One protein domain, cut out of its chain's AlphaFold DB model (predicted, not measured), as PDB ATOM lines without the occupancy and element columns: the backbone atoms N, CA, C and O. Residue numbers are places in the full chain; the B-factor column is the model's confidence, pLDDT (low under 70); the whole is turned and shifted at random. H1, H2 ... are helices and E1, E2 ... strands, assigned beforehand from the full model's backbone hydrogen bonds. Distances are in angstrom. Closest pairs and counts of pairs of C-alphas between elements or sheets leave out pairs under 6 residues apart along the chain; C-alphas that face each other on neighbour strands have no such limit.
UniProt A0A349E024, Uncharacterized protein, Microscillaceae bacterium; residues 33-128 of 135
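What this domain is: This is residues 33 to 128 of the 135 residues of an uncharacterized protein of Microscillaceae bacterium (UniProt A0A349E024). With little regular structure, this model has a twisted wall of four antiparallel strands, E1 E6 E3 E4, and a small antiparallel pair, E2 and E5, over one face beside long loops. The 96 printed residues hold, in order, E1 E2 E3 E4 E5 H1 E6; only 34 are in named elements, mostly strand. It is compact, radius of gyration of the C-alphas 12.0 A, spanning 33 by 25 by 22 A.

How they stand to each other: E6, residues 121 to 127, neighbours edge strand E1, residues 33 to 37 (N 36 to O 122, 2.8 A), and E3, residues 63 to 68 (N 67 to O 123, 2.7 A). E3 forms a hairpin with E4, residues 71 to 74; N 66 and O 73 are 2.8 A apart. E2, residues 51 to 53, pairs with E5, residues 103 to 107; N 105 and O 51 are 2.8 A apart. H1, residues 109 to 112, is not on the four-strand sheet and is too short for an O i to N i+4 pair.

Where its parts are: E1 begins at C-alpha 33 (136.205, 126.970, 199.788). E6, 18.8 A long, ends at C-alpha 127 (130.835, 122.419, 206.618).

The domain as a whole: The printed part has no cut. The links E1 to E2 and E4 to E5 are long. Low-confidence residues include 75 to 86.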
ATOM      1  N   SER A  33     136.982 127.107 201.019       88.44
ATOM      2  CA  SER A  33     136.205 126.970 199.788       88.44
ATOM      3  C   SER A  33     137.098 126.894 198.560       88.44
ATOM      4  O   SER A  33     138.176 127.480 198.515       88.44
ATOM      5  N   GLU A  34     136.633 126.158 197.562       89.62
ATOM      6  CA  GLU A  34     137.285 125.984 196.272       89.62
ATOM      7  C   GLU A  34     136.218 126.155 195.201       89.62
ATOM      8  O   GLU A  34     135.176 125.507 195.252       89.62
ATOM      9  N   SER A  35     136.466 127.034 194.233       89.56
ATOM     10  CA  SER A  35     135.577 127.207 193.087       89.56
ATOM     11  C   SER A  35     136.265 126.751 191.818       89.56
ATOM     12  O   SER A  35     137.425 127.068 191.574       89.56
ATOM     13  N   GLN A  36     135.524 126.025 190.999       88.31
ATOM     14  CA  GLN A  36     135.991 125.493 189.738       88.31
ATOM     15  C   GLN A  36     134.928 125.676 188.663       88.31
ATOM     16  O   GLN A  36     133.727 125.515 188.892       88.31
ATOM     17  N   GLN A  37     135.388 126.056 187.477       86.69
ATOM     18  CA  GLN A  37     134.531 126.178 186.315       86.69
ATOM     19  C   GLN A  37     134.441 124.828 185.616       86.69
ATOM     20  O   GLN A  37     135.441 124.141 185.408       86.69
ATOM     21  N   VAL A  38     133.227 124.453 185.239       85.25
ATOM     22  CA  VAL A  38     132.991 123.237 184.469       85.25
ATOM     23  C   VAL A  38     133.644 123.406 183.093       85.25
ATOM     24  O   VAL A  38     133.348 124.351 182.374       85.25
ATOM     25  N   ALA A  39     134.564 122.516 182.716       80.44
ATOM     26  CA  ALA A  39     135.303 122.652 181.454       80.44
ATOM     27  C   ALA A  39     134.498 122.168 180.235       80.44
ATOM     28  O   ALA A  39     134.582 122.730 179.145       80.44
ATOM     29  N   ILE A  40     133.703 121.115 180.425       80.69
ATOM     30  CA  ILE A  40     132.877 120.465 179.404       80.69
ATOM     31  C   ILE A  40     131.531 120.095 180.013       80.69
ATOM     32  O   ILE A  40     131.419 119.975 181.227       80.69
ATOM     33  N   THR A  41     130.501 119.902 179.193       80.94
ATOM     34  CA  THR A  41     129.205 119.436 179.702       80.94
ATOM     35  C   THR A  41     129.366 118.098 180.435       80.94
ATOM     36  O   THR A  41     129.826 117.132 179.830       80.94
ATOM     37  N   ILE A  42     128.950 118.037 181.704       75.25
ATOM     38  CA  ILE A  42     128.932 116.822 182.530       75.25
ATOM     39  C   ILE A  42     127.471 116.422 182.732       75.25
ATOM     40  O   ILE A  42     126.675 117.171 183.297       75.25
ATOM     41  N   SER A  43     127.101 115.249 182.236       64.75
ATOM     42  CA  SER A  43     125.713 114.785 182.150       64.75
ATOM     43  C   SER A  43     125.547 113.390 182.753       64.75
ATOM     44  O   SER A  43     125.041 112.493 182.094       64.75
ATOM     45  N   GLY A  44     126.147 113.140 183.916       61.56
ATOM     46  CA  GLY A  44     126.470 111.775 184.322       61.56
ATOM     47  C   GLY A  44     125.268 110.843 184.471       61.56
ATOM     48  O   GLY A  44     124.380 111.107 185.271       61.56
ATOM     49  N   ASP A  45     125.321 109.740 183.726       55.75
ATOM     50  CA  ASP A  45     125.519 108.387 184.254       55.75
ATOM     51  C   ASP A  45     126.642 107.741 183.393       55.75
ATOM     52  O   ASP A  45     126.680 107.942 182.177       55.75
ATOM     53  N   ALA A  46     127.607 107.026 183.991       51.19
ATOM     54  CA  ALA A  46     128.679 106.275 183.293       51.19
ATOM     55  C   ALA A  46     129.751 107.052 182.470       51.19
ATOM     56  O   ALA A  46     130.403 106.465 181.603       51.19
ATOM     57  N   VAL A  47     130.009 108.338 182.743       57.78
ATOM     58  CA  VAL A  47     131.089 109.122 182.087       57.78
ATOM     59  C   VAL A  47     132.291 109.389 183.002       57.78
ATOM     60  O   VAL A  47     132.140 109.673 184.185       57.78
ATOM     61  N   SER A  48     133.498 109.396 182.419       56.75
ATOM     62  CA  SER A  48     134.801 109.630 183.076       56.75
ATOM     63  C   SER A  48     135.081 111.088 183.483       56.75
ATOM     64  O   SER A  48     136.229 111.458 183.716       56.75
ATOM     65  N   THR A  49     134.058 111.944 183.538       64.19
ATOM     66  CA  THR A  49     134.218 113.401 183.681       64.19
ATOM     67  C   THR A  49     133.732 113.857 185.053       64.19
ATOM     68  O   THR A  49     132.640 114.392 185.213       64.19
ATOM     69  N   GLY A  50     134.541 113.573 186.072       71.75
ATOM     70  CA  GLY A  50     134.318 114.064 187.430       71.75
ATOM     71  C   GLY A  50     135.036 115.386 187.705       71.75
ATOM     72  O   GLY A  50     135.910 115.812 186.950       71.75
ATOM     73  N   LEU A  51     134.659 116.025 188.808       80.00
ATOM     74  CA  LEU A  51     135.309 117.214 189.351       80.00
ATOM     75  C   LEU A  51     136.171 116.805 190.539       80.00
ATOM     76  O   LEU A  51     135.717 116.045 191.391       80.00
ATOM     77  N   ILE A  52     137.408 117.283 190.607       84.12
ATOM     78  CA  ILE A  52     138.295 116.956 191.726       84.12
ATOM     79  C   ILE A  52     138.041 117.968 192.842       84.12
ATOM     80  O   ILE A  52     138.130 119.173 192.611       84.12
ATOM     81  N   CYS A  53     137.728 117.488 194.044       82.38
ATOM     82  CA  CYS A  53     137.677 118.322 195.243       82.38
ATOM     83  C   CYS A  53     139.043 118.279 195.933       82.38
ATOM     84  O   CYS A  53     139.517 117.205 196.292       82.38
ATOM     85  N   ASN A  54     139.697 119.425 196.122       84.06
ATOM     86  CA  ASN A  54     141.014 119.520 196.762       84.06
ATOM     87  C   ASN A  54     140.945 120.096 198.178       84.06
ATOM     88  O   ASN A  54     141.984 120.336 198.797       84.06
ATOM     89  N   LEU A  55     139.737 120.299 198.712       81.12
ATOM     90  CA  LEU A  55     139.558 120.796 200.068       81.12
ATOM     91  C   LEU A  55     140.155 119.828 201.088       81.12
ATOM     92  O   LEU A  55     139.709 118.692 201.240       81.12
ATOM     93  N   ASN A  56     141.156 120.319 201.813       81.44
ATOM     94  CA  ASN A  56     141.741 119.635 202.953       81.44
ATOM     95  C   ASN A  56     140.906 119.929 204.203       81.44
ATOM     96  O   ASN A  56     141.177 120.888 204.922       81.44
ATOM     97  N   LEU A  57     139.848 119.149 204.416       75.25
ATOM     98  CA  LEU A  57     138.966 119.338 205.564       75.25
ATOM     99  C   LEU A  57     139.678 118.973 206.866       75.25
ATOM    100  O   LEU A  57     140.348 117.944 206.958       75.25
ATOM    101  N   ASN A  58     139.492 119.793 207.900       73.56
ATOM    102  CA  ASN A  58     139.955 119.439 209.237       73.56
ATOM    103  C   ASN A  58     139.044 118.357 209.875       73.56
ATOM    104  O   ASN A  58     137.914 118.167 209.434       73.56
ATOM    105  N   PRO A  59     139.468 117.663 210.948       70.00
ATOM    106  CA  PRO A  59     138.674 116.584 211.556       70.00
ATOM    107  C   PRO A  59     137.289 116.993 212.092       70.00
ATOM    108  O   PRO A  59     136.423 116.137 212.257       70.00
ATOM    109  N   ILE A  60     137.077 118.282 212.379       68.88
ATOM    110  CA  ILE A  60     135.802 118.842 212.862       68.88
ATOM    111  C   ILE A  60     134.886 119.195 211.674       68.88
ATOM    112  O   ILE A  60     133.669 119.299 211.815       68.88
ATOM    113  N   GLN A  61     135.452 119.336 210.477       71.81
ATOM    114  CA  GLN A  61     134.763 119.514 209.206       71.81
ATOM    115  C   GLN A  61     134.585 118.143 208.546       71.81
ATOM    116  O   GLN A  61     135.474 117.605 207.902       71.81
ATOM    117  N   GLY A  62     133.423 117.529 208.730       66.06
ATOM    118  CA  GLY A  62     133.129 116.189 208.198       66.06
ATOM    119  C   GLY A  62     132.179 116.191 207.022       66.06
ATOM    120  O   GLY A  62     131.829 115.124 206.530       66.06
ATOM    121  N   LYS A  63     131.730 117.372 206.602       72.62
ATOM    122  CA  LYS A  63     130.806 117.544 205.489       72.62
ATOM    123  C   LYS A  63     131.381 118.576 204.523       72.62
ATOM    124  O   LYS A  63     132.071 119.515 204.930       72.62
ATOM    125  N   ILE A  64     131.061 118.411 203.245       77.38
ATOM    126  CA  ILE A  64     131.224 119.466 202.244       77.38
ATOM    127  C   ILE A  64     129.855 120.012 201.866       77.38
ATOM    128  O   ILE A  64     128.870 119.281 201.761       77.38
ATOM    129  N   GLY A  65     129.797 121.311 201.647       78.00
ATOM    130  CA  GLY A  65     128.724 121.940 200.912       78.00
ATOM    131  C   GLY A  65     129.107 122.104 199.451       78.00
ATOM    132  O   GLY A  65     130.287 122.122 199.085       78.00
ATOM    133  N   LEU A  66     128.083 122.224 198.620       80.50
ATOM    134  CA  LEU A  66     128.198 122.440 197.194       80.50
ATOM    135  C   LEU A  66     127.392 123.668 196.786       80.50
ATOM    136  O   LEU A  66     126.205 123.767 197.077       80.50
ATOM    137  N   GLY A  67     128.028 124.566 196.049       82.62
ATOM    138  CA  GLY A  67     127.411 125.645 195.300       82.62
ATOM    139  C   GLY A  67     127.379 125.335 193.805       82.62
ATOM    140  O   GLY A  67     128.401 124.947 193.248       82.62
ATOM    141  N   VAL A  68     126.245 125.565 193.143       83.06
ATOM    142  CA  VAL A  68     126.147 125.623 191.675       83.06
ATOM    143  C   VAL A  68     125.641 127.007 191.286       83.06
ATOM    144  O   VAL A  68     124.520 127.376 191.625       83.06
ATOM    145  N   ASN A  69     126.468 127.801 190.602       82.25
ATOM    146  CA  ASN A  69     126.172 129.203 190.255       82.25
ATOM    147  C   ASN A  69     125.734 130.061 191.458       82.25
ATOM    148  O   ASN A  69     124.879 130.933 191.329       82.25
ATOM    149  N   GLY A  70     126.290 129.788 192.641       69.50
ATOM    150  CA  GLY A  70     125.943 130.488 193.881       69.50
ATOM    151  C   GLY A  70     124.725 129.935 194.629       69.50
ATOM    152  O   GLY A  70     124.478 130.369 195.751       69.50
ATOM    153  N   LEU A  71     123.995 128.955 194.082       76.25
ATOM    154  CA  LEU A  71     122.983 128.210 194.837       76.25
ATOM    155  C   LEU A  71     123.655 127.108 195.645       76.25
ATOM    156  O   LEU A  71     124.245 126.201 195.064       76.25
ATOM    157  N   THR A  72     123.568 127.191 196.970       73.06
ATOM    158  CA  THR A  72     124.273 126.284 197.879       73.06
ATOM    159  C   THR A  72     123.361 125.220 198.473       73.06
ATOM    160  O   THR A  72     122.259 125.520 198.925       73.06
ATOM    161  N   THR A  73     123.860 123.992 198.557       71.69
ATOM    162  CA  THR A  73     123.260 122.876 199.285       71.69
ATOM    163  C   THR A  73     124.330 122.168 200.119       71.69
ATOM    164  O   THR A  73     125.508 122.179 199.762       71.69
ATOM    165  N   ILE A  74     123.951 121.596 201.261       71.31
ATOM    166  CA  ILE A  74     124.858 120.793 202.089       71.31
ATOM    167  C   ILE A  74     124.758 119.353 201.600       71.31
ATOM    168  O   ILE A  74     123.655 118.837 201.461       71.31
ATOM    169  N   ILE A  75     125.895 118.703 201.351       66.75
ATOM    170  CA  ILE A  75     125.907 117.297 200.954       66.75
ATOM    171  C   ILE A  75     125.987 116.454 202.228       66.75
ATOM    172  O   ILE A  75     126.989 116.502 202.945       66.75
ATOM    173  N   SER A  76     124.943 115.679 202.521       60.06
ATOM    174  CA  SER A  76     124.994 114.652 203.564       60.06
ATOM    175  C   SER A  76     125.440 113.311 202.980       60.06
ATOM    176  O   SER A  76     125.017 112.928 201.890       60.06
ATOM    177  N   SER A  77     126.253 112.555 203.727       53.56
ATOM    178  CA  SER A  77     126.549 111.144 203.429       53.56
ATOM    179  C   SER A  77     125.304 110.256 203.481       53.56
ATOM    180  O   SER A  77     125.290 109.184 202.878       53.56
ATOM    181  N   ASP A  78     124.275 110.723 204.192       54.62
ATOM    182  CA  ASP A  78     123.050 109.982 204.491       54.62
ATOM    183  C   ASP A  78     121.894 110.384 203.563       54.62
ATOM    184  O   ASP A  78     120.830 109.758 203.586       54.62
ATOM    185  N   ASP A  79     122.097 111.408 202.723       51.69
ATOM    186  CA  ASP A  79     121.098 111.858 201.759       51.69
ATOM    187  C   ASP A  79     121.023 110.859 200.606       51.69
ATOM    188  O   ASP A  79     121.664 110.957 199.557       51.69
ATOM    189  N   ASN A  80     120.178 109.861 200.838       52.16
ATOM    190  CA  ASN A  80     119.568 109.008 199.840       52.16
ATOM    191  C   ASN A  80     118.972 109.860 198.709       52.16
ATOM    192  O   ASN A  80     117.796 110.209 198.747       52.16
ATOM    193  N   LYS A  81     119.773 110.146 197.677       55.09
ATOM    194  CA  LYS A  81     119.343 110.417 196.292       55.09
ATOM    195  C   LYS A  81     118.311 111.543 196.086       55.09
ATOM    196  O   LYS A  81     117.705 111.592 195.024       55.09
ATOM    197  N   ASN A  82     118.102 112.436 197.052       55.50
ATOM    198  CA  ASN A  82     116.992 113.401 197.038       55.50
ATOM    199  C   ASN A  82     117.468 114.856 197.178       55.50
ATOM    200  O   ASN A  82     116.838 115.664 197.856       55.50
ATOM    201  N   GLY A  83     118.590 115.194 196.541       58.34
ATOM    202  CA  GLY A  83     119.161 116.538 196.561       58.34
ATOM    203  C   GLY A  83     119.170 117.184 195.179       58.34
ATOM    204  O   GLY A  83     119.431 116.523 194.179       58.34
ATOM    205  N   VAL A  84     118.982 118.507 195.137       56.91
ATOM    206  CA  VAL A  84     119.181 119.349 193.934       56.91
ATOM    207  C   VAL A  84     120.619 119.318 193.400       56.91
ATOM    208  O   VAL A  84     120.896 119.859 192.332       56.91
ATOM    209  N   ALA A  85     121.540 118.687 194.127       65.62
ATOM    210  CA  ALA A  85     122.872 118.396 193.650       65.62
ATOM    211  C   ALA A  85     123.456 117.160 194.350       65.62
ATOM    212  O   ALA A  85     123.340 117.018 195.567       65.62
ATOM    213  N   TYR A  86     124.076 116.264 193.578       68.75
ATOM    214  CA  TYR A  86     124.568 114.977 194.069       68.75
ATOM    215  C   TYR A  86     125.852 114.558 193.347       68.75
ATOM    216  O   TYR A  86     125.922 114.600 192.114       68.75
ATOM    217  N   PHE A  87     126.837 114.096 194.125       72.75
ATOM    218  CA  PHE A  87     128.034 113.447 193.600       72.75
ATOM    219  C   PHE A  87     128.119 111.992 194.032       72.75
ATOM    220  O   PHE A  87     127.952 111.673 195.211       72.75
ATOM    221  N   SER A  88     128.466 111.128 193.085       69.38
ATOM    222  CA  SER A  88     128.802 109.737 193.360       69.38
ATOM    223  C   SER A  88     130.302 109.484 193.340       69.38
ATOM    224  O   SER A  88     131.083 110.246 192.767       69.38
ATOM    225  N   LYS A  89     130.697 108.376 193.974       68.56
ATOM    226  CA  LYS A  89     132.063 107.838 193.942       68.56
ATOM    227  C   LYS A  89     132.410 107.212 192.591       68.56
ATOM    228  O   LYS A  89     133.576 107.149 192.221       68.56
ATOM    229  N   ASP A  90     131.404 106.702 191.896       67.12
ATOM    230  CA  ASP A  90     131.537 105.774 190.770       67.12
ATOM    231  C   ASP A  90     130.779 106.227 189.512       67.12
ATOM    232  O   ASP A  90     130.665 105.465 188.555       67.12
ATOM    233  N   GLY A  91     130.229 107.445 189.498       65.81
ATOM    234  CA  GLY A  91     129.351 107.903 188.419       65.81
ATOM    235  C   GLY A  91     127.972 107.236 188.420       65.81
ATOM    236  O   GLY A  91     127.204 107.459 187.490       65.81
ATOM    237  N   GLY A  92     127.665 106.436 189.447       66.50
ATOM    238  CA  GLY A  92     126.378 105.795 189.678       66.50
ATOM    239  C   GLY A  92     125.646 106.421 190.861       66.50
ATOM    240  O   GLY A  92     125.605 107.643 191.010       66.50
ATOM    241  N   VAL A  93     125.059 105.571 191.705       67.31
ATOM    242  CA  VAL A  93     124.195 105.966 192.832       67.31
ATOM    243  C   VAL A  93     124.869 105.802 194.198       67.31
ATOM    244  O   VAL A  93     124.194 105.868 195.228       67.31
ATOM    245  N   THR A  94     126.176 105.529 194.209       69.56
ATOM    246  CA  THR A  94     126.960 105.345 195.432       69.56
ATOM    247  C   THR A  94     127.492 106.689 195.910       69.56
ATOM    248  O   THR A  94     128.339 107.289 195.243       69.56
ATOM    249  N   ALA A  95     127.044 107.148 197.078       66.38
ATOM    250  CA  ALA A  95     127.525 108.398 197.660       66.38
ATOM    251  C   ALA A  95     129.005 108.288 198.067       66.38
ATOM    252  O   ALA A  95     129.504 107.207 198.395       66.38
ATOM    253  N   ILE A  96     129.714 109.419 198.064       67.38
ATOM    254  CA  ILE A  96     131.066 109.489 198.623       67.38
ATOM    255  C   ILE A  96     131.001 109.523 200.147       67.38
ATOM    256  O   ILE A  96     130.385 110.403 200.745       67.38
ATOM    257  N   SER A  97     131.687 108.568 200.770       61.72
ATOM    258  CA  SER A  97     131.899 108.509 202.210       61.72
ATOM    259  C   SER A  97     133.167 109.286 202.585       61.72
ATOM    260  O   SER A  97     134.267 108.848 202.247       61.72
ATOM    261  N   SER A  98     132.982 110.424 203.260       63.47
ATOM    262  CA  SER A  98     133.902 111.149 204.164       63.47
ATOM    263  C   SER A  98     135.326 111.543 203.725       63.47
ATOM    264  O   SER A  98     135.927 112.373 204.403       63.47
ATOM    265  N   ASN A  99     135.876 111.050 202.614       70.12
ATOM    266  CA  ASN A  99     137.170 111.495 202.094       70.12
ATOM    267  C   ASN A  99     136.980 112.273 200.789       70.12
ATOM    268  O   ASN A  99     136.902 111.685 199.712       70.12
ATOM    269  N   TYR A 100     136.864 113.596 200.914       74.50
ATOM    270  CA  TYR A 100     136.648 114.499 199.784       74.50
ATOM    271  C   TYR A 100     137.952 115.020 199.177       74.50
ATOM    272  O   TYR A 100     137.960 115.383 198.005       74.50
ATOM    273  N   GLN A 101     139.050 115.037 199.937       81.25
ATOM    274  CA  GLN A 101     140.316 115.593 199.475       81.25
ATOM    275  C   GLN A 101     140.946 114.703 198.394       81.25
ATOM    276  O   GLN A 101     141.200 113.519 198.605       81.25
ATOM    277  N   GLY A 102     141.212 115.285 197.227       78.06
ATOM    278  CA  GLY A 102     141.708 114.578 196.047       78.06
ATOM    279  C   GLY A 102     140.683 113.625 195.427       78.06
ATOM    280  O   GLY A 102     141.011 112.901 194.486       78.06
ATOM    281  N   ALA A 103     139.446 113.600 195.931       77.56
ATOM    282  CA  ALA A 103     138.413 112.724 195.413       77.56
ATOM    283  C   ALA A 103     137.866 113.270 194.095       77.56
ATOM    284  O   ALA A 103     137.578 114.460 193.958       77.56
ATOM    285  N   THR A 104     137.683 112.373 193.128       80.00
ATOM    286  CA  THR A 104     136.919 112.672 191.917       80.00
ATOM    287  C   THR A 104     135.437 112.503 192.227       80.00
ATOM    288  O   THR A 104     134.981 111.403 192.534       80.00
ATOM    289  N   LEU A 105     134.701 113.606 192.169       78.69
ATOM    290  CA  LEU A 105     133.274 113.690 192.424       78.69
ATOM    291  C   LEU A 105     132.525 113.639 191.088       78.69
ATOM    292  O   LEU A 105     132.669 114.533 190.251       78.69
ATOM    293  N   TYR A 106     131.726 112.598 190.870       78.50
ATOM    294  CA  TYR A 106     130.993 112.423 189.615       78.50
ATOM    295  C   TYR A 106     129.586 112.995 189.728       78.50
ATOM    296  O   TYR A 106     128.816 112.582 190.590       78.50
ATOM    297  N   TRP A 107     129.243 113.950 188.864       79.81
ATOM    298  CA  TRP A 107     127.912 114.554 188.842       79.81
ATOM    299  C   TRP A 107     126.871 113.551 188.345       79.81
ATOM    300  O   TRP A 107     126.988 113.083 187.213       79.81
ATOM    301  N   ASN A 108     125.852 113.254 189.152       75.75
ATOM    302  CA  ASN A 108     124.744 112.401 188.723       75.75
ATOM    303  C   ASN A 108     123.583 113.269 188.211       75.75
ATOM    304  O   ASN A 108     122.885 113.911 188.998       75.75
ATOM    305  N   GLU A 109     123.373 113.293 186.892       78.38
ATOM    306  CA  GLU A 109     122.280 114.049 186.272       78.38
ATOM    307  C   GLU A 109     120.914 113.490 186.674       78.38
ATOM    308  O   GLU A 109     120.005 114.267 186.962       78.38
ATOM    309  N   SER A 110     120.775 112.164 186.713       74.31
ATOM    310  CA  SER A 110     119.517 111.479 187.018       74.31
ATOM    311  C   SER A 110     118.980 111.828 188.411       74.31
ATOM    312  O   SER A 110     117.769 111.911 188.603       74.31
ATOM    313  N   VAL A 111     119.871 112.083 189.374       73.44
ATOM    314  CA  VAL A 111     119.528 112.533 190.730       73.44
ATOM    315  C   VAL A 111     119.392 114.056 190.806       73.44
ATOM    316  O   VAL A 111     118.426 114.552 191.377       73.44
ATOM    317  N   ALA A 112     120.331 114.812 190.229       73.56
ATOM    318  CA  ALA A 112     120.337 116.272 190.338       73.56
ATOM    319  C   ALA A 112     119.283 116.967 189.451       73.56
ATOM    320  O   ALA A 112     118.957 118.132 189.668       73.56
ATOM    321  N   GLY A 113     118.760 116.278 188.434       76.94
ATOM    322  CA  GLY A 113     117.733 116.776 187.516       76.94
ATOM    323  C   GLY A 113     118.248 117.692 186.400       76.94
ATOM    324  O   GLY A 113     117.442 118.240 185.646       76.94
ATOM    325  N   PHE A 114     119.567 117.887 186.270       80.50
ATOM    326  CA  PHE A 114     120.163 118.680 185.190       80.50
ATOM    327  C   PHE A 114     121.627 118.323 184.894       80.50
ATOM    328  O   PHE A 114     122.328 117.733 185.714       80.50
ATOM    329  N   LYS A 115     122.106 118.745 183.717       82.94
ATOM    330  CA  LYS A 115     123.509 118.633 183.279       82.94
ATOM    331  C   LYS A 115     124.330 119.825 183.749       82.94
ATOM    332  O   LYS A 115     123.921 120.972 183.539       82.94
ATOM    333  N   LEU A 116     125.539 119.583 184.250       82.44
ATOM    334  CA  LEU A 116     126.517 120.657 184.368       82.44
ATOM    335  C   LEU A 116     126.978 121.081 182.980       82.44
ATOM    336  O   LEU A 116     127.235 120.249 182.115       82.44
ATOM    337  N   LYS A 117     127.073 122.386 182.757       85.94
ATOM    338  CA  LYS A 117     127.449 122.982 181.475       85.94
ATOM    339  C   LYS A 117     128.671 123.874 181.672       85.94
ATOM    340  O   LYS A 117     128.876 124.320 182.796       85.94
ATOM    341  N   PRO A 118     129.445 124.198 180.622       87.88
ATOM    342  CA  PRO A 118     130.705 124.931 180.785       87.88
ATOM    343  C   PRO A 118     130.609 126.331 181.417       87.88
ATOM    344  O   PRO A 118     131.593 126.911 181.871       87.88
ATOM    345  N   TRP A 119     129.409 126.907 181.447       85.81
ATOM    346  CA  TRP A 119     129.129 128.179 182.113       85.81
ATOM    347  C   TRP A 119     128.712 128.021 183.581       85.81
ATOM    348  O   TRP A 119     128.450 129.019 184.245       85.81
ATOM    349  N   HIS A 120     128.614 126.792 184.093       87.75
ATOM    350  CA  HIS A 120     128.350 126.559 185.503       87.75
ATOM    351  C   HIS A 120     129.632 126.708 186.324       87.75
ATOM    352  O   HIS A 120     130.687 126.180 185.967       87.75
ATOM    353  N   THR A 121     129.509 127.405 187.451       88.81
ATOM    354  CA  THR A 121     130.543 127.471 188.486       88.81
ATOM    355  C   THR A 121     130.165 126.537 189.618       88.81
ATOM    356  O   THR A 121     129.043 126.601 190.125       88.81
ATOM    357  N   ILE A 122     131.104 125.680 190.000       86.75
ATOM    358  CA  ILE A 122     130.967 124.729 191.092       86.75
ATOM    359  C   ILE A 122     131.826 125.201 192.249       86.75
ATOM    360  O   ILE A 122     133.018 125.426 192.070       86.75
ATOM    361  N   THR A 123     131.231 125.333 193.427       88.44
ATOM    362  CA  THR A 123     131.937 125.732 194.643       88.44
ATOM    363  C   THR A 123     131.832 124.625 195.675       88.44
ATOM    364  O   THR A 123     130.741 124.322 196.140       88.44
ATOM    365  N   PHE A 124     132.954 124.043 196.069       86.31
ATOM    366  CA  PHE A 124     133.037 123.220 197.267       86.31
ATOM    367  C   PHE A 124     133.323 124.118 198.460       86.31
ATOM    368  O   PHE A 124     134.124 125.046 198.351       86.31
ATOM    369  N   PHE A 125     132.698 123.853 199.601       86.19
ATOM    370  CA  PHE A 125     133.020 124.562 200.835       86.19
ATOM    371  C   PHE A 125     132.945 123.658 202.060       86.19
ATOM    372  O   PHE A 125     132.161 122.713 202.104       86.19
ATOM    373  N   SER A 126     133.772 123.937 203.063       84.31
ATOM    374  CA  SER A 126     133.795 123.190 204.317       84.31
ATOM    375  C   SER A 126     132.521 123.430 205.121       84.31
ATOM    376  O   SER A 126     132.101 124.577 205.293       84.31
ATOM    377  N   VAL A 127     131.958 122.361 205.680       80.81
ATOM    378  CA  VAL A 127     130.835 122.419 206.618       80.81
ATOM    379  C   VAL A 127     131.231 121.685 207.898       80.81
ATOM    380  O   VAL A 127     131.765 120.573 207.864       80.81
ATOM    381  N   TYR A 128     130.984 122.322 209.042       76.94
ATOM    382  CA  TYR A 128     131.239 121.721 210.350       76.94
ATOM    383  C   TYR A 128     130.341 120.501 210.565       76.94
ATOM    384  O   TYR A 128     129.171 120.508 210.180       76.94
TER     385      TYR A 128